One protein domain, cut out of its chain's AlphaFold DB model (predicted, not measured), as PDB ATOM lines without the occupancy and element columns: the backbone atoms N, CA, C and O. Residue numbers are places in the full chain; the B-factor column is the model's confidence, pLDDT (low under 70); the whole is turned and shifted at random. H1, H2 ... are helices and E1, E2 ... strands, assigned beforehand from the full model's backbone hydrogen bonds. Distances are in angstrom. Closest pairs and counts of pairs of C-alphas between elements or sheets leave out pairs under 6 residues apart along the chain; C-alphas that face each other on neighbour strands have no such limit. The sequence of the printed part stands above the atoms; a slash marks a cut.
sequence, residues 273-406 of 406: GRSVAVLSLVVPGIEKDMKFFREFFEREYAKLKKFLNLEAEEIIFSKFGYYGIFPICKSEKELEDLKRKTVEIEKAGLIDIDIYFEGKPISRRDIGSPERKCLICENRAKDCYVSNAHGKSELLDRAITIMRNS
ATOM      1  N   GLY A 273     163.684 157.236 141.025       83.12
ATOM      2  CA  GLY A 273     163.869 156.581 139.723       83.12
ATOM      3  C   GLY A 273     164.465 155.171 139.798       83.12
ATOM      4  O   GLY A 273     164.875 154.625 138.776       83.12
ATOM      5  N   ARG A 274     164.538 154.572 140.995       86.94
ATOM      6  CA  ARG A 274     165.164 153.266 141.236       86.94
ATOM      7  C   ARG A 274     164.158 152.271 141.801       86.94
ATOM      8  O   ARG A 274     163.183 152.644 142.453       86.94
ATOM      9  N   SER A 275     164.450 150.993 141.586       90.69
ATOM     10  CA  SER A 275     163.746 149.882 142.222       90.69
ATOM     11  C   SER A 275     164.608 149.317 143.347       90.69
ATOM     12  O   SER A 275     165.676 148.747 143.108       90.69
ATOM     13  N   VAL A 276     164.185 149.532 144.592       92.44
ATOM     14  CA  VAL A 276     164.967 149.196 145.791       92.44
ATOM     15  C   VAL A 276     164.073 148.636 146.892       92.44
ATOM     16  O   VAL A 276     162.907 149.013 146.999       92.44
ATOM     17  N   ALA A 277     164.625 147.763 147.734       92.12
ATOM     18  CA  ALA A 277     164.062 147.490 149.052       92.12
ATOM     19  C   ALA A 277     164.811 148.302 150.105       92.12
ATOM     20  O   ALA A 277     166.042 148.309 150.129       92.12
ATOM     21  N   VAL A 278     164.073 148.942 151.001       91.75
ATOM     22  CA  VAL A 278     164.613 149.704 152.122       91.75
ATOM     23  C   VAL A 278     164.154 149.036 153.407       91.75
ATOM     24  O   VAL A 278     162.969 149.030 153.719       91.75
ATOM     25  N   LEU A 279     165.098 148.457 154.147       92.50
ATOM     26  CA  LEU A 279     164.869 148.005 155.516       92.50
ATOM     27  C   LEU A 279     165.054 149.185 156.460       92.50
ATOM     28  O   LEU A 279     166.146 149.750 156.504       92.50
ATOM     29  N   SER A 280     164.047 149.488 157.266       90.62
ATOM     30  CA  SER A 280     164.086 150.537 158.277       90.62
ATOM     31  C   SER A 280     163.763 150.000 159.661       90.62
ATOM     32  O   SER A 280     162.865 149.180 159.821       90.62
ATOM     33  N   LEU A 281     164.463 150.496 160.685       89.31
ATOM     34  CA  LEU A 281     164.056 150.262 162.072       89.31
ATOM     35  C   LEU A 281     163.119 151.369 162.555       89.31
ATOM     36  O   LEU A 281     163.473 152.552 162.550       89.31
ATOM     37  N   VAL A 282     161.957 150.974 163.061       84.19
ATOM     38  CA  VAL A 282     160.948 151.875 163.610       84.19
ATOM     39  C   VAL A 282     161.040 151.861 165.135       84.19
ATOM     40  O   VAL A 282     160.375 151.081 165.811       84.19
ATOM     41  N   VAL A 283     161.880 152.745 165.681       82.81
ATOM     42  CA  VAL A 283     161.983 152.981 167.132       82.81
ATOM     43  C   VAL A 283     161.256 154.279 167.512       82.81
ATOM     44  O   VAL A 283     161.571 155.341 166.956       82.81
ATOM     45  N   PRO A 284     160.284 154.220 168.444       79.69
ATOM     46  CA  PRO A 284     159.665 155.398 169.042       79.69
ATOM     47  C   PRO A 284     160.677 156.240 169.827       79.69
ATOM     48  O   PRO A 284     161.611 155.717 170.418       79.69
ATOM     49  N   GLY A 285     160.455 157.552 169.891       76.00
ATOM     50  CA  GLY A 285     161.284 158.453 170.693       76.00
ATOM     51  C   GLY A 285     162.383 159.175 169.911       76.00
ATOM     52  O   GLY A 285     162.479 159.099 168.683       76.00
ATOM     53  N   ILE A 286     163.146 159.980 170.650       71.19
ATOM     54  CA  ILE A 286     164.168 160.889 170.109       71.19
ATOM     55  C   ILE A 286     165.537 160.199 170.064       71.19
ATOM     56  O   ILE A 286     166.313 160.448 169.140       71.19
ATOM     57  N   GLU A 287     165.818 159.316 171.027       82.00
ATOM     58  CA  GLU A 287     167.036 158.510 171.070       82.00
ATOM     59  C   GLU A 287     166.852 157.230 170.272       82.00
ATOM     60  O   GLU A 287     166.228 156.276 170.728       82.00
ATOM     61  N   LYS A 288     167.387 157.236 169.054       81.94
ATOM     62  CA  LYS A 288     167.297 156.095 168.145       81.94
ATOM     63  C   LYS A 288     168.633 155.446 167.866       81.94
ATOM     64  O   LYS A 288     168.628 154.348 167.339       81.94
ATOM     65  N   ASP A 289     169.741 156.114 168.193       88.69
ATOM     66  CA  ASP A 289     171.073 155.650 167.840       88.69
ATOM     67  C   ASP A 289     171.860 155.118 169.045       88.69
ATOM     68  O   ASP A 289     172.641 155.849 169.656       88.69
ATOM     69  N   MET A 290     171.633 153.844 169.372       91.00
ATOM     70  CA  MET A 290     172.267 153.129 170.487       91.00
ATOM     71  C   MET A 290     172.752 151.752 170.054       91.00
ATOM     72  O   MET A 290     172.131 151.122 169.196       91.00
ATOM     73  N   LYS A 291     173.797 151.238 170.705       92.69
ATOM     74  CA  LYS A 291     174.347 149.893 170.487       92.69
ATOM     75  C   LYS A 291     173.255 148.824 170.460       92.69
ATOM     76  O   LYS A 291     173.191 148.066 169.501       92.69
ATOM     77  N   PHE A 292     172.348 148.842 171.439       93.56
ATOM     78  CA  PHE A 292     171.226 147.901 171.527       93.56
ATOM     79  C   PHE A 292     170.360 147.883 170.255       93.56
ATOM     80  O   PHE A 292     170.065 146.821 169.709       93.56
ATOM     81  N   PHE A 293     169.991 149.057 169.733       92.38
ATOM     82  CA  PHE A 293     169.176 149.139 168.522       92.38
ATOM     83  C   PHE A 293     169.966 148.817 167.250       92.38
ATOM     84  O   PHE A 293     169.412 148.210 166.331       92.38
ATOM     85  N   ARG A 294     171.257 149.173 167.196       91.56
ATOM     86  CA  ARG A 294     172.145 148.797 166.085       91.56
ATOM     87  C   ARG A 294     172.288 147.286 165.971       91.56
ATOM     88  O   ARG A 294     172.131 146.760 164.877       91.56
ATOM     89  N   GLU A 295     172.540 146.599 167.083       92.38
ATOM     90  CA  GLU A 295     172.690 145.139 167.122       92.38
ATOM     91  C   GLU A 295     171.400 144.433 166.688       92.38
ATOM     92  O   GLU A 295     171.442 143.487 165.897       92.38
ATOM     93  N   PHE A 296     170.239 144.925 167.136       92.88
ATOM     94  CA  PHE A 296     168.950 144.426 166.658       92.88
ATOM     95  C   PHE A 296     168.784 144.648 165.145       92.88
ATOM     96  O   PHE A 296     168.475 143.707 164.413       92.88
ATOM     97  N   PHE A 297     169.051 145.860 164.648       92.06
ATOM     98  CA  PHE A 297     168.958 146.160 163.219       92.06
ATOM     99  C   PHE A 297     169.901 145.292 162.375       92.06
ATOM    100  O   PHE A 297     169.494 144.781 161.335       92.06
ATOM    101  N   GLU A 298     171.143 145.081 162.816       91.81
ATOM    102  CA  GLU A 298     172.123 144.246 162.114       91.81
ATOM    103  C   GLU A 298     171.670 142.778 162.018       91.81
ATOM    104  O   GLU A 298     171.877 142.133 160.983       91.81
ATOM    105  N   ARG A 299     170.986 142.256 163.045       91.81
ATOM    106  CA  ARG A 299     170.361 140.923 162.996       91.81
ATOM    107  C   ARG A 299     169.228 140.851 161.976       91.81
ATOM    108  O   ARG A 299     169.183 139.901 161.190       91.81
ATOM    109  N   GLU A 300     168.330 141.833 161.964       91.06
ATOM    110  CA  GLU A 300     167.220 141.880 161.001       91.06
ATOM    111  C   GLU A 300     167.725 142.086 159.567       91.06
ATOM    112  O   GLU A 300     167.268 141.417 158.635       91.06
ATOM    113  N   TYR A 301     168.759 142.910 159.396       91.88
ATOM    114  CA  TYR A 301     169.497 143.046 158.147       91.88
ATOM    115  C   TYR A 301     170.041 141.696 157.662       91.88
ATOM    116  O   TYR A 301     169.856 141.350 156.496       91.88
ATOM    117  N   ALA A 302     170.676 140.906 158.536       91.62
ATOM    118  CA  ALA A 302     171.219 139.602 158.158       91.62
ATOM    119  C   ALA A 302     170.122 138.623 157.698       91.62
ATOM    120  O   ALA A 302     170.322 137.888 156.723       91.62
ATOM    121  N   LYS A 303     168.948 138.644 158.348       90.50
ATOM    122  CA  LYS A 303     167.769 137.863 157.933       90.50
ATOM    123  C   LYS A 303     167.279 138.298 156.550       90.50
ATOM    124  O   LYS A 303     167.111 137.443 155.677       90.50
ATOM    125  N   LEU A 304     167.110 139.603 156.326       89.12
ATOM    126  CA  LEU A 304     166.631 140.124 155.045       89.12
ATOM    127  C   LEU A 304     167.635 139.886 153.912       89.12
ATOM    128  O   LEU A 304     167.239 139.456 152.832       89.12
ATOM    129  N   LYS A 305     168.935 140.075 154.167       91.81
ATOM    130  CA  LYS A 305     170.014 139.745 153.224       91.81
ATOM    131  C   LYS A 305     169.910 138.296 152.751       91.81
ATOM    132  O   LYS A 305     169.982 138.032 151.553       91.81
ATOM    133  N   LYS A 306     169.714 137.353 153.680       91.69
ATOM    134  CA  LYS A 306     169.541 135.932 153.352       91.69
ATOM    135  C   LYS A 306     168.251 135.685 152.565       91.69
ATOM    136  O   LYS A 306     168.271 134.915 151.612       91.69
ATOM    137  N   PHE A 307     167.155 136.336 152.949       89.81
ATOM    138  CA  PHE A 307     165.856 136.202 152.287       89.81
ATOM    139  C   PHE A 307     165.864 136.728 150.843       89.81
ATOM    140  O   PHE A 307     165.365 136.059 149.941       89.81
ATOM    141  N   LEU A 308     166.450 137.906 150.614       88.19
ATOM    142  CA  LEU A 308     166.558 138.511 149.286       88.19
ATOM    143  C   LEU A 308     167.650 137.867 148.428       88.19
ATOM    144  O   LEU A 308     167.634 138.043 147.212       88.19
ATOM    145  N   ASN A 309     168.596 137.156 149.052       91.31
ATOM    146  CA  ASN A 309     169.856 136.737 148.439       91.31
ATOM    147  C   ASN A 309     170.607 137.922 147.796       91.31
ATOM    148  O   ASN A 309     171.173 137.819 146.710       91.31
ATOM    149  N   LEU A 310     170.562 139.074 148.469       89.44
ATOM    150  CA  LEU A 310     171.142 140.337 148.023       89.44
ATOM    151  C   LEU A 310     171.805 141.034 149.200       89.44
ATOM    152  O   LEU A 310     171.348 140.948 150.340       89.44
ATOM    153  N   GLU A 311     172.877 141.760 148.922       89.38
ATOM    154  CA  GLU A 311     173.499 142.629 149.909       89.38
ATOM    155  C   GLU A 311     172.982 144.051 149.755       89.38
ATOM    156  O   GLU A 311     172.765 144.520 148.639       89.38
ATOM    157  N   ALA A 312     172.822 144.745 150.881       88.69
ATOM    158  CA  ALA A 312     172.595 146.176 150.829       88.69
ATOM    159  C   ALA A 312     173.803 146.869 150.185       88.69
ATOM    160  O   ALA A 312     174.956 146.566 150.523       88.69
ATOM    161  N   GLU A 313     173.530 147.811 149.288       89.88
ATOM    162  CA  GLU A 313     174.549 148.703 148.739       89.88
ATOM    163  C   GLU A 313     175.049 149.682 149.805       89.88
ATOM    164  O   GLU A 313     176.228 150.041 149.823       89.88
ATOM    165  N   GLU A 314     174.174 150.045 150.747       88.12
ATOM    166  CA  GLU A 314     174.482 150.964 151.832       88.12
ATOM    167  C   GLU A 314     173.710 150.623 153.111       88.12
ATOM    168  O   GLU A 314     172.554 150.194 153.074       88.12
ATOM    169  N   ILE A 315     174.371 150.840 154.252       89.25
ATOM    170  CA  ILE A 315     173.770 150.771 155.584       89.25
ATOM    171  C   ILE A 315     174.042 152.090 156.303       89.25
ATOM    172  O   ILE A 315     175.193 152.530 156.405       89.25
ATOM    173  N   ILE A 316     172.985 152.703 156.821       86.62
ATOM    174  CA  ILE A 316     173.019 154.033 157.422       86.62
ATOM    175  C   ILE A 316     172.550 153.930 158.862       86.62
ATOM    176  O   ILE A 316     171.463 153.421 159.137       86.62
ATOM    177  N   PHE A 317     173.367 154.462 159.768       86.06
ATOM    178  CA  PHE A 317     173.015 154.634 161.167       86.06
ATOM    179  C   PHE A 317     172.928 156.122 161.476       86.06
ATOM    180  O   PHE A 317     173.941 156.823 161.398       86.06
ATOM    181  N   SER A 318     171.726 156.602 161.802       81.00
ATOM    182  CA  SER A 318     171.504 157.999 162.163       81.00
ATOM    183  C   SER A 318     170.535 158.141 163.333       81.00
ATOM    184  O   SER A 318     169.727 157.258 163.627       81.00
ATOM    185  N   LYS A 319     170.552 159.318 163.968       77.44
ATOM    186  CA  LYS A 319     169.571 159.690 165.000       77.44
ATOM    187  C   LYS A 319     168.122 159.754 164.489       77.44
ATOM    188  O   LYS A 319     167.199 159.861 165.294       77.44
ATOM    189  N   PHE A 320     167.903 159.695 163.173       80.00
ATOM    190  CA  PHE A 320     166.571 159.672 162.565       80.00
ATOM    191  C   PHE A 320     166.058 158.255 162.298       80.00
ATOM    192  O   PHE A 320     164.842 158.071 162.204       80.00
ATOM    193  N   GLY A 321     166.949 157.266 162.260       78.00
ATOM    194  CA  GLY A 321     166.626 155.857 162.077       78.00
ATOM    195  C   GLY A 321     167.785 155.081 161.454       78.00
ATOM    196  O   GLY A 321     168.821 155.642 161.092       78.00
ATOM    197  N   TYR A 322     167.571 153.779 161.309       86.81
ATOM    198  CA  TYR A 322     168.496 152.868 160.643       86.81
ATOM    199  C   TYR A 322     167.932 152.457 159.296       86.81
ATOM    200  O   TYR A 322     166.729 152.216 159.210       86.81
ATOM    201  N   TYR A 323     168.791 152.370 158.280       88.75
ATOM    202  CA  TYR A 323     168.383 152.048 156.915       88.75
ATOM    203  C   TYR A 323     169.354 151.069 156.267       88.75
ATOM    204  O   TYR A 323     170.569 151.218 156.394       88.75
ATOM    205  N   GLY A 324     168.817 150.082 155.556       91.12
ATOM    206  CA  GLY A 324     169.561 149.176 154.689       91.12
ATOM    207  C   GLY A 324     168.936 149.201 153.305       91.12
ATOM    208  O   GLY A 324     167.764 148.854 153.168       91.12
ATOM    209  N   ILE A 325     169.697 149.626 152.300       90.62
ATOM    210  CA  ILE A 325     169.188 149.854 150.942       90.62
ATOM    211  C   ILE A 325     169.668 148.722 150.043       90.62
ATOM    212  O   ILE A 325     170.870 148.518 149.892       90.62
ATOM    213  N   PHE A 326     168.737 147.981 149.453       92.06
ATOM    214  CA  PHE A 326     169.002 146.824 148.606       92.06
ATOM    215  C   PHE A 326     168.551 147.134 147.175       92.06
ATOM    216  O   PHE A 326     167.351 147.312 146.957       92.06
ATOM    217  N   PRO A 327     169.463 147.189 146.191       90.06
ATOM    218  CA  PRO A 327     169.079 147.357 144.795       90.06
ATOM    219  C   PRO A 327     168.365 146.103 144.286       90.06
ATOM    220  O   PRO A 327     168.827 144.984 144.520       90.06
ATOM    221  N   ILE A 328     167.239 146.276 143.587       88.00
ATOM    222  CA  ILE A 328     166.434 145.165 143.070       88.00
ATOM    223  C   ILE A 328     166.197 145.343 141.572       88.00
ATOM    224  O   ILE A 328     165.623 146.333 141.130       88.00
ATOM    225  N   CYS A 329     166.561 144.324 140.798       79.69
ATOM    226  CA  CYS A 329     166.255 144.236 139.373       79.69
ATOM    227  C   CYS A 329     165.129 143.215 139.161       79.69
ATOM    228  O   CYS A 329     165.403 142.026 139.009       79.69
ATOM    229  N   LYS A 330     163.872 143.665 139.224       76.62
ATOM    230  CA  LYS A 330     162.667 142.833 139.066       76.62
ATOM    231  C   LYS A 330     161.570 143.611 138.342       76.62
ATOM    232  O   LYS A 330     161.563 144.841 138.389       76.62
ATOM    233  N   SER A 331     160.654 142.896 137.694       82.19
ATOM    234  CA  SER A 331     159.426 143.481 137.145       82.19
ATOM    235  C   SER A 331     158.487 143.960 138.259       82.19
ATOM    236  O   SER A 331     158.561 143.480 139.390       82.19
ATOM    237  N   GLU A 332     157.567 144.871 137.938       82.44
ATOM    238  CA  GLU A 332     156.579 145.402 138.891       82.44
ATOM    239  C   GLU A 332     155.795 144.288 139.604       82.44
ATOM    240  O   GLU A 332     155.712 144.261 140.832       82.44
ATOM    241  N   LYS A 333     155.329 143.284 138.852       83.94
ATOM    242  CA  LYS A 333     154.591 142.138 139.402       83.94
ATOM    243  C   LYS A 333     155.416 141.327 140.409       83.94
ATOM    244  O   LYS A 333     154.914 140.921 141.453       83.94
ATOM    245  N   GLU A 334     156.696 141.109 140.125       87.50
ATOM    246  CA  GLU A 334     157.599 140.416 141.051       87.50
ATOM    247  C   GLU A 334     157.904 141.248 142.309       87.50
ATOM    248  O   GLU A 334     158.209 140.679 143.363       87.50
ATOM    249  N   LEU A 335     157.841 142.581 142.214       87.62
ATOM    250  CA  LEU A 335     158.001 143.487 143.351       87.62
ATOM    251  C   LEU A 335     156.758 143.509 144.244       87.62
ATOM    252  O   LEU A 335     156.909 143.526 145.466       87.62
ATOM    253  N   GLU A 336     155.552 143.425 143.681       88.38
ATOM    254  CA  GLU A 336     154.330 143.226 144.469       88.38
ATOM    255  C   GLU A 336     154.373 141.913 145.262       88.38
ATOM    256  O   GLU A 336     154.085 141.888 146.462       88.38
ATOM    257  N   ASP A 337     154.783 140.817 144.616       87.12
ATOM    258  CA  ASP A 337     154.930 139.516 145.276       87.12
ATOM    259  C   ASP A 337     156.031 139.541 146.339       87.12
ATOM    260  O   ASP A 337     155.905 138.915 147.397       87.12
ATOM    261  N   LEU A 338     157.104 140.296 146.096       89.69
ATOM    262  CA  LEU A 338     158.119 140.539 147.106       89.69
ATOM    263  C   LEU A 338     157.549 141.327 148.291       89.69
ATOM    264  O   LEU A 338     157.786 140.921 149.428       89.69
ATOM    265  N   LYS A 339     156.768 142.386 148.049       91.31
ATOM    266  CA  LYS A 339     156.130 143.178 149.111       91.31
ATOM    267  C   LYS A 339     155.162 142.330 149.937       91.31
ATOM    268  O   LYS A 339     155.159 142.445 151.160       91.31
ATOM    269  N   ARG A 340     154.403 141.416 149.315       89.19
ATOM    270  CA  ARG A 340     153.564 140.440 150.043       89.19
ATOM    271  C   ARG A 340     154.400 139.597 151.009       89.19
ATOM    272  O   ARG A 340     154.055 139.494 152.182       89.19
ATOM    273  N   LYS A 341     155.536 139.063 150.551       88.56
ATOM    274  CA  LYS A 341     156.430 138.261 151.403       88.56
ATOM    275  C   LYS A 341     157.108 139.086 152.499       88.56
ATOM    276  O   LYS A 341     157.278 138.587 153.607       88.56
ATOM    277  N   THR A 342     157.494 140.337 152.235       88.25
ATOM    278  CA  THR A 342     158.133 141.175 153.263       88.25
ATOM    279  C   THR A 342     157.154 141.575 154.362       88.25
ATOM    280  O   THR A 342     157.538 141.580 155.529       88.25
ATOM    281  N   VAL A 343     155.872 141.782 154.041       85.62
ATOM    282  CA  VAL A 343     154.814 142.015 155.043       85.62
ATOM    283  C   VAL A 343     154.693 140.852 156.039       85.62
ATOM    284  O   VAL A 343     154.415 141.088 157.216       85.62
ATOM    285  N   GLU A 344     154.947 139.609 155.618       79.62
ATOM    286  CA  GLU A 344     154.970 138.451 156.524       79.62
ATOM    287  C   GLU A 344     156.200 138.418 157.444       79.62
ATOM    288  O   GLU A 344     156.133 137.827 158.523       79.62
ATOM    289  N   ILE A 345     157.307 139.044 157.035       78.88
ATOM    290  CA  ILE A 345     158.550 139.147 157.816       78.88
ATOM    291  C   ILE A 345     158.442 140.269 158.859       78.88
ATOM    292  O   ILE A 345     158.963 140.136 159.963       78.88
ATOM    293  N   GLU A 346     157.684 141.330 158.574       80.12
ATOM    294  CA  GLU A 346     157.434 142.477 159.466       80.12
ATOM    295  C   GLU A 346     156.612 142.141 160.741       80.12
ATOM    296  O   GLU A 346     156.106 143.044 161.410       80.12
ATOM    297  N   LYS A 347     156.469 140.859 161.119       60.91
ATOM    298  CA  LYS A 347     155.538 140.330 162.146       60.91
ATOM    299  C   LYS A 347     155.714 140.857 163.581       60.91
ATOM    300  O   LYS A 347     154.921 140.502 164.446       60.91
ATOM    301  N   ALA A 348     156.674 141.741 163.836       63.72
ATOM    302  CA  ALA A 348     156.884 142.393 165.129       63.72
ATOM    303  C   ALA A 348     156.623 143.916 165.125       63.72
ATOM    304  O   ALA A 348     156.703 144.548 166.174       63.72
ATOM    305  N   GLY A 349     156.342 144.527 163.965       73.81
ATOM    306  CA  GLY A 349     156.041 145.964 163.842       73.81
ATOM    307  C   GLY A 349     157.214 146.923 164.094       73.81
ATOM    308  O   GLY A 349     157.017 148.134 164.033       73.81
ATOM    309  N   LEU A 350     158.416 146.402 164.365       84.81
ATOM    310  CA  LEU A 350     159.630 147.185 164.629       84.81
ATOM    311  C   LEU A 350     160.525 147.382 163.411       84.81
ATOM    312  O   LEU A 350     161.392 148.251 163.428       84.81
ATOM    313  N   ILE A 351     160.327 146.580 162.371       88.25
ATOM    314  CA  ILE A 351     161.000 146.731 161.086       88.25
ATOM    315  C   ILE A 351     159.976 147.117 160.026       88.25
ATOM    316  O   ILE A 351     158.845 146.623 160.037       88.25
ATOM    317  N   ASP A 352     160.389 147.995 159.124       88.50
ATOM    318  CA  ASP A 352     159.671 148.329 157.901       88.50
ATOM    319  C   ASP A 352     160.503 147.881 156.707       88.50
ATOM    320  O   ASP A 352     161.718 148.081 156.705       88.50
ATOM    321  N   ILE A 353     159.880 147.247 155.717       90.44
ATOM    322  CA  ILE A 353     160.554 146.871 154.476       90.44
ATOM    323  C   ILE A 353     159.792 147.504 153.319       90.44
ATOM    324  O   ILE A 353     158.866 146.914 152.748       90.44
ATOM    325  N   ASP A 354     160.185 148.719 152.957       90.19
ATOM    326  CA  ASP A 354     159.586 149.455 151.853       90.19
ATOM    327  C   ASP A 354     160.159 148.991 150.520       90.19
ATOM    328  O   ASP A 354     161.370 148.900 150.344       90.19
ATOM    329  N   ILE A 355     159.272 148.675 149.578       91.44
ATOM    330  CA  ILE A 355     159.643 148.298 148.215       91.44
ATOM    331  C   ILE A 355     159.281 149.471 147.318       91.44
ATOM    332  O   ILE A 355     158.117 149.860 147.257       91.44
ATOM    333  N   TYR A 356     160.274 150.021 146.634       90.38
ATOM    334  CA  TYR A 356     160.104 151.084 145.654       90.38
ATOM    335  C   TYR A 356     160.193 150.499 144.245       90.38
ATOM    336  O   TYR A 356     161.062 149.667 143.980       90.38
ATOM    337  N   PHE A 357     159.316 150.957 143.352       89.69
ATOM    338  CA  PHE A 357     159.368 150.721 141.912       89.69
ATOM    339  C   PHE A 357     159.448 152.072 141.199       89.69
ATOM    340  O   PHE A 357     158.571 152.918 141.376       89.69
ATOM    341  N   GLU A 358     160.542 152.312 140.471       86.62
ATOM    342  CA  GLU A 358     160.831 153.603 139.814       86.62
ATOM    343  C   GLU A 358     160.662 154.824 140.749       86.62
ATOM    344  O   GLU A 358     160.170 155.886 140.366       86.62
ATOM    345  N   GLY A 359     161.063 154.677 142.016       82.31
ATOM    346  CA  GLY A 359     160.940 155.714 143.047       82.31
ATOM    347  C   GLY A 359     159.556 155.868 143.687       82.31
ATOM    348  O   GLY A 359     159.406 156.691 144.590       82.31
ATOM    349  N   LYS A 360     158.553 155.073 143.300       86.75
ATOM    350  CA  LYS A 360     157.236 155.053 143.956       86.75
ATOM    351  C   LYS A 360     157.130 153.870 144.926       86.75
ATOM    352  O   LYS A 360     157.442 152.748 144.532       86.75
ATOM    353  N   PRO A 361     156.701 154.081 146.182       89.12
ATOM    354  CA  PRO A 361     156.536 152.984 147.129       89.12
ATOM    355  C   PRO A 361     155.325 152.117 146.756       89.12
ATOM    356  O   PRO A 361     154.237 152.643 146.528       89.12
ATOM    357  N   ILE A 362     155.497 150.794 146.770       89.81
ATOM    358  CA  ILE A 362     154.401 149.821 146.695       89.81
ATOM    359  C   ILE A 362     153.804 149.684 148.098       89.81
ATOM    360  O   ILE A 362     154.436 149.166 149.028       89.81
ATOM    361  N   SER A 363     152.579 150.167 148.271       88.06
ATOM    362  CA  SER A 363     151.890 150.170 149.556       88.06
ATOM    363  C   SER A 363     151.230 148.823 149.859       88.06
ATOM    364  O   SER A 363     150.953 148.006 148.984       88.06
ATOM    365  N   ARG A 364     150.893 148.599 151.136       86.44
ATOM    366  CA  ARG A 364     150.096 147.430 151.551       86.44
ATOM    367  C   ARG A 364     148.721 147.381 150.872       86.44
ATOM    368  O   ARG A 364     148.195 146.290 150.680       86.44
ATOM    369  N   ARG A 365     148.145 148.538 150.518       86.75
ATOM    370  CA  ARG A 365     146.836 148.623 149.851       86.75
ATOM    371  C   ARG A 365     146.916 148.144 148.410       86.75
ATOM    372  O   ARG A 365     146.031 147.403 147.998       86.75
ATOM    373  N   ASP A 366     147.994 148.490 147.711       86.38
ATOM    374  CA  ASP A 366     148.216 148.097 146.313       86.38
ATOM    375  C   ASP A 366     148.242 146.567 146.171       86.38
ATOM    376  O   ASP A 366     147.718 146.010 145.214       86.38
ATOM    377  N   ILE A 367     148.748 145.868 147.193       88.88
ATOM    378  CA  ILE A 367     148.821 144.401 147.234       88.88
ATOM    379  C   ILE A 367     147.683 143.720 148.017       88.88
ATOM    380  O   ILE A 367     147.777 142.522 148.300       88.88
ATOM    381  N   GLY A 368     146.640 144.458 148.418       86.38
ATOM    382  CA  GLY A 368     145.485 143.918 149.154       86.38
ATOM    383  C   GLY A 368     145.803 143.357 150.548       86.38
ATOM    384  O   GLY A 368     145.062 142.524 151.064       86.38
ATOM    385  N   SER A 369     146.914 143.772 151.162       84.88
ATOM    386  CA  SER A 369     147.344 143.298 152.482       84.88
ATOM    387  C   SER A 369     146.729 144.112 153.625       84.88
ATOM    388  O   SER A 369     146.521 145.321 153.481       84.88
ATOM    389  N   PRO A 370     146.489 143.495 154.799       83.19
ATOM    390  CA  PRO A 370     145.969 144.211 155.955       83.19
ATOM    391  C   PRO A 370     146.944 145.294 156.433       83.19
ATOM    392  O   PRO A 370     148.174 145.151 156.388       83.19
ATOM    393  N   GLU A 371     146.385 146.396 156.927       85.25
ATOM    394  CA  GLU A 371     147.172 147.478 157.511       85.25
ATOM    395  C   GLU A 371     147.888 147.039 158.801       85.25
ATOM    396  O   GLU A 371     147.526 146.052 159.446       85.25
ATOM    397  N   ARG A 372     148.950 147.766 159.172       84.62
ATOM    398  CA  ARG A 372     149.770 147.441 160.345       84.62
ATOM    399  C   ARG A 372     148.956 147.646 161.628       84.62
ATOM    400  O   ARG A 372     148.344 148.701 161.821       84.62
ATOM    401  N   LYS A 373     148.978 146.645 162.507       87.38
ATOM    402  CA  LYS A 373     148.429 146.747 163.862       87.38
ATOM    403  C   LYS A 373     149.337 147.595 164.750       87.38
ATOM    404  O   LYS A 373     150.538 147.699 164.495       87.38
ATOM    405  N   CYS A 374     148.758 148.231 165.758       88.19
ATOM    406  CA  CYS A 374     149.500 148.985 166.754       88.19
ATOM    407  C   CYS A 374     150.470 148.067 167.516       88.19
ATOM    408  O   CYS A 374     150.232 146.875 167.681       88.19
ATOM    409  N   LEU A 375     151.588 148.629 167.981       87.50
ATOM    410  CA  LEU A 375     152.590 147.884 168.745       87.50
ATOM    411  C   LEU A 375     152.067 147.457 170.133       87.50
ATOM    412  O   LEU A 375     152.530 146.461 170.694       87.50
ATOM    413  N   ILE A 376     151.127 148.236 170.683       89.75
ATOM    414  CA  ILE A 376     150.550 148.041 172.019       89.75
ATOM    415  C   ILE A 376     149.236 147.258 171.967       89.75
ATOM    416  O   ILE A 376     149.020 146.373 172.789       89.75
ATOM    417  N   CYS A 377     148.351 147.593 171.025       90.19
ATOM    418  CA  CYS A 377     147.002 147.041 170.945       90.19
ATOM    419  C   CYS A 377     146.673 146.495 169.549       90.19
ATOM    420  O   CYS A 377     147.421 146.669 168.593       90.19
ATOM    421  N   GLU A 378     145.505 145.871 169.410       87.44
ATOM    422  CA  GLU A 378     145.076 145.239 168.155       87.44
ATOM    423  C   GLU A 378     144.482 146.220 167.124       87.44
ATOM    424  O   GLU A 378     144.172 145.821 166.000       87.44
ATOM    425  N   ASN A 379     144.338 147.503 167.481       90.56
ATOM    426  CA  ASN A 379     143.832 148.544 166.581       90.56
ATOM    427  C   ASN A 379     144.830 148.857 165.454       90.56
ATOM    428  O   ASN A 379     146.008 148.496 165.503       90.56
ATOM    429  N   ARG A 380     144.379 149.591 164.433       88.56
ATOM    430  CA  ARG A 380     145.247 150.062 163.344       88.56
ATOM    431  C   ARG A 380     146.279 151.052 163.885       88.56
ATOM    432  O   ARG A 380     145.929 152.028 164.545       88.56
ATOM    433  N   ALA A 381     147.551 150.848 163.543       87.69
ATOM    434  CA  ALA A 381     148.656 151.691 164.010       87.69
ATOM    435  C   ALA A 381     148.456 153.173 163.652       87.69
ATOM    436  O   ALA A 381     148.752 154.052 164.460       87.69
ATOM    437  N   LYS A 382     147.908 153.448 162.458       87.25
ATOM    438  CA  LYS A 382     147.605 154.808 161.995       87.25
ATOM    439  C   LYS A 382     146.585 155.510 162.897       87.25
ATOM    440  O   LYS A 382     146.783 156.675 163.226       87.25
ATOM    441  N   ASP A 383     145.539 154.802 163.313       91.25
ATOM    442  CA  ASP A 383     144.465 155.371 164.130       91.25
ATOM    443  C   ASP A 383     144.987 155.694 165.539       91.25
ATOM    444  O   ASP A 383     144.764 156.794 166.047       91.25
ATOM    445  N   CYS A 384     145.790 154.798 166.129       90.88
ATOM    446  CA  CYS A 384     146.481 155.047 167.400       90.88
ATOM    447  C   CYS A 384     147.470 156.220 167.328       90.88
ATOM    448  O   CYS A 384     147.570 156.989 168.281       90.88
ATOM    449  N   TYR A 385     148.197 156.363 166.216       86.75
ATOM    450  CA  TYR A 385     149.144 157.462 166.019       86.75
ATOM    451  C   TYR A 385     148.433 158.819 165.938       86.75
ATOM    452  O   TYR A 385     148.827 159.756 166.623       86.75
ATOM    453  N   VAL A 386     147.362 158.920 165.141       90.12
ATOM    454  CA  VAL A 386     146.593 160.168 164.981       90.12
ATOM    455  C   VAL A 386     145.906 160.577 166.284       90.12
ATOM    456  O   VAL A 386     145.875 161.758 166.617       90.12
ATOM    457  N   SER A 387     145.379 159.607 167.032       91.81
ATOM    458  CA  SER A 387     144.688 159.857 168.303       91.81
ATOM    459  C   SER A 387     145.622 160.027 169.507       91.81
ATOM    460  O   SER A 387     145.136 160.330 170.591       91.81
ATOM    461  N   ASN A 388     146.940 159.834 169.345       89.25
ATOM    462  CA  ASN A 388     147.896 159.713 170.455       89.25
ATOM    463  C   ASN A 388     147.418 158.727 171.540       89.25
ATOM    464  O   ASN A 388     147.555 158.990 172.733       89.25
ATOM    465  N   ALA A 389     146.862 157.583 171.126       92.69
ATOM    466  CA  ALA A 389     146.272 156.599 172.039       92.69
ATOM    467  C   ALA A 389     147.267 156.012 173.060       92.69
ATOM    468  O   ALA A 389     146.843 155.485 174.083       92.69
ATOM    469  N   HIS A 390     148.572 156.088 172.773       93.12
ATOM    470  CA  HIS A 390     149.646 155.531 173.594       93.12
ATOM    471  C   HIS A 390     150.770 156.545 173.799       93.12
ATOM    472  O   HIS A 390     151.111 157.318 172.895       93.12
ATOM    473  N   GLY A 391     151.386 156.506 174.979       91.19
ATOM    474  CA  GLY A 391     152.532 157.354 175.300       91.19
ATOM    475  C   GLY A 391     153.788 156.947 174.524       91.19
ATOM    476  O   GLY A 391     153.999 155.779 174.205       91.19
ATOM    477  N   LYS A 392     154.692 157.900 174.256       90.19
ATOM    478  CA  LYS A 392     155.978 157.593 173.594       90.19
ATOM    479  C   LYS A 392     156.840 156.624 174.409       90.19
ATOM    480  O   LYS A 392     157.461 155.745 173.822       90.19
ATOM    481  N   SER A 393     156.858 156.776 175.735       92.00
ATOM    482  CA  SER A 393     157.576 155.876 176.645       92.00
ATOM    483  C   SER A 393     156.997 154.461 176.621       92.00
ATOM    484  O   SER A 393     157.750 153.505 176.513       92.00
ATOM    485  N   GLU A 394     155.670 154.329 176.631       93.06
ATOM    486  CA  GLU A 394     154.967 153.043 176.534       93.06
ATOM    487  C   GLU A 394     155.306 152.314 175.222       93.06
ATOM    488  O   GLU A 394     155.654 151.131 175.223       93.06
ATOM    489  N   LEU A 395     155.280 153.040 174.099       91.62
ATOM    490  CA  LEU A 395     155.682 152.515 172.792       91.62
ATOM    491  C   LEU A 395     157.151 152.069 172.782       91.62
ATOM    492  O   LEU A 395     157.462 151.003 172.246       91.62
ATOM    493  N   LEU A 396     158.049 152.862 173.370       92.62
ATOM    494  CA  LEU A 396     159.470 152.528 173.468       92.62
ATOM    495  C   LEU A 396     159.705 151.291 174.349       92.62
ATOM    496  O   LEU A 396     160.453 150.396 173.957       92.62
ATOM    497  N   ASP A 397     159.030 151.192 175.493       92.88
ATOM    498  CA  ASP A 397     159.124 150.044 176.397       92.88
ATOM    499  C   ASP A 397     158.659 148.755 175.726       92.88
ATOM    500  O   ASP A 397     159.313 147.707 175.828       92.88
ATOM    501  N   ARG A 398     157.559 148.833 174.972       92.38
ATOM    502  CA  ARG A 398     157.086 147.703 174.178       92.38
ATOM    503  C   ARG A 398     158.087 147.324 173.091       92.38
ATOM    504  O   ARG A 398     158.337 146.132 172.912       92.38
ATOM    505  N   ALA A 399     158.682 148.301 172.407       91.62
ATOM    506  CA  ALA A 399     159.701 148.049 171.392       91.62
ATOM    507  C   ALA A 399     160.927 147.336 171.979       91.62
ATOM    508  O   ALA A 399     161.320 146.286 171.474       91.62
ATOM    509  N   ILE A 400     161.474 147.834 173.093       92.94
ATOM    510  CA  ILE A 400     162.606 147.204 173.793       92.94
ATOM    511  C   ILE A 400     162.252 145.775 174.225       92.94
ATOM    512  O   ILE A 400     163.060 144.863 174.059       92.94
ATOM    513  N   THR A 401     161.038 145.557 174.739       92.69
ATOM    514  CA  THR A 401     160.566 144.225 175.152       92.69
ATOM    515  C   THR A 401     160.546 143.242 173.984       92.69
ATOM    516  O   THR A 401     161.019 142.116 174.114       92.69
ATOM    517  N   ILE A 402     160.026 143.662 172.831       90.88
ATOM    518  CA  ILE A 402     160.000 142.830 171.624       90.88
ATOM    519  C   ILE A 402     161.430 142.513 171.165       90.88
ATOM    520  O   ILE A 402     161.720 141.349 170.910       90.88
ATOM    521  N   MET A 403     162.328 143.505 171.129       91.75
ATOM    522  CA  MET A 403     163.727 143.309 170.713       91.75
ATOM    523  C   MET A 403     164.513 142.375 171.644       91.75
ATOM    524  O   MET A 403     165.361 141.619 171.178       91.75
ATOM    525  N   ARG A 404     164.241 142.408 172.956       92.25
ATOM    526  CA  ARG A 404     164.854 141.484 173.928       92.25
ATOM    527  C   ARG A 404     164.396 140.034 173.735       92.25
ATOM    528  O   ARG A 404     165.155 139.124 174.049       92.25
ATOM    529  N   ASN A 405     163.176 139.827 173.237       88.62
ATOM    530  CA  ASN A 405     162.563 138.502 173.093       88.62
ATOM    531  C   ASN A 405     162.729 137.884 171.694       88.62
ATOM    532  O   ASN A 405     162.413 136.711 171.503       88.62
ATOM    533  N   SER A 406     163.167 138.676 170.714       80.62
ATOM    534  CA  SER A 406     163.400 138.273 169.320       80.62
ATOM    535  C   SER A 406     164.800 137.738 169.097       80.62
ATOM    536  O   SER A 406     164.964 136.847 168.236       80.62
TER     537      SER A 406
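This is residues 273 to 406 of the 406 residues of an uncharacterized protein of Tissierellia bacterium S7-1-4 (UniProt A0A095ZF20). A twisted sheet of four strands has H1 and H2 over one face, while the other face bears no named helix; past the sheet edge at E4, a long unnamed stretch leads to H3 and to H4, which lies beyond one end of the strands. The printed part has 134 residues, with four named helices and four named strands in the order E1 H1 E2 E3 H2 E4 H3 H4, of mixed class. The antiparallel sheet runs E2 E3 E1 E4. The whole is compact, radius of gyration of the C-alphas 14.9 A, spanning 41 by 32 by 25 A.

E1, residues 276 to 281, begins at C-alpha (164.967, 149.196, 145.791). H1, 291 to 308, is 25.3 A long. E2, 314 to 318, and E3, 321 to 327, form a hairpin. H2, 332 to 345, measures 20.0 A and E4, 351 to 357, 19.7 A. H3 is 381 to 387. H4, 392 to 405, measures 20.2 A and ends at (162.563, 138.502, 173.093).

The sheet is twisted, with C-alphas up to 4.4 A off its best plane; within hydrogen-bond range across its neighbour strands are, for instance, N 278 and O 354 of E1 and E4 at 2.8 A, N 279 and O 324 of E1 and E3 at 2.9 A, and N 316 and O 323 of E2 and E3 at 2.9 A. H1 is over E3 and E1 at a height over the sheet of 9.0 A; the closest C-alphas of H1 and E3, those of Tyr 301 and Gly 324, are 7.0 A apart, and the closest of H1 and E1, those of Phe 297 and Leu 281, are 6.5 A apart. H2, on the same face, is over E4 at 8.7 A; their closest C-alphas, 339 and 355, are 6.3 A apart. H1 and H4 are close but not clearly touching, their closest C-alphas, 296 and 403, 6.7 A apart. H3 is not on the sheet and is apart from H4. Every O i to N i+4 pair is within hydrogen-bond range in H1, H3 and H4, and 9 of 10 in H2.

The C-alphas of Ser 331 and Ser 393, the two farthest apart, are 41.4 A apart. The printed part has no cut. The link from E4 to H3 is long, 23 residues. Residues 347 to 348 are under pLDDT 70; the mean of the printed part is 87.6.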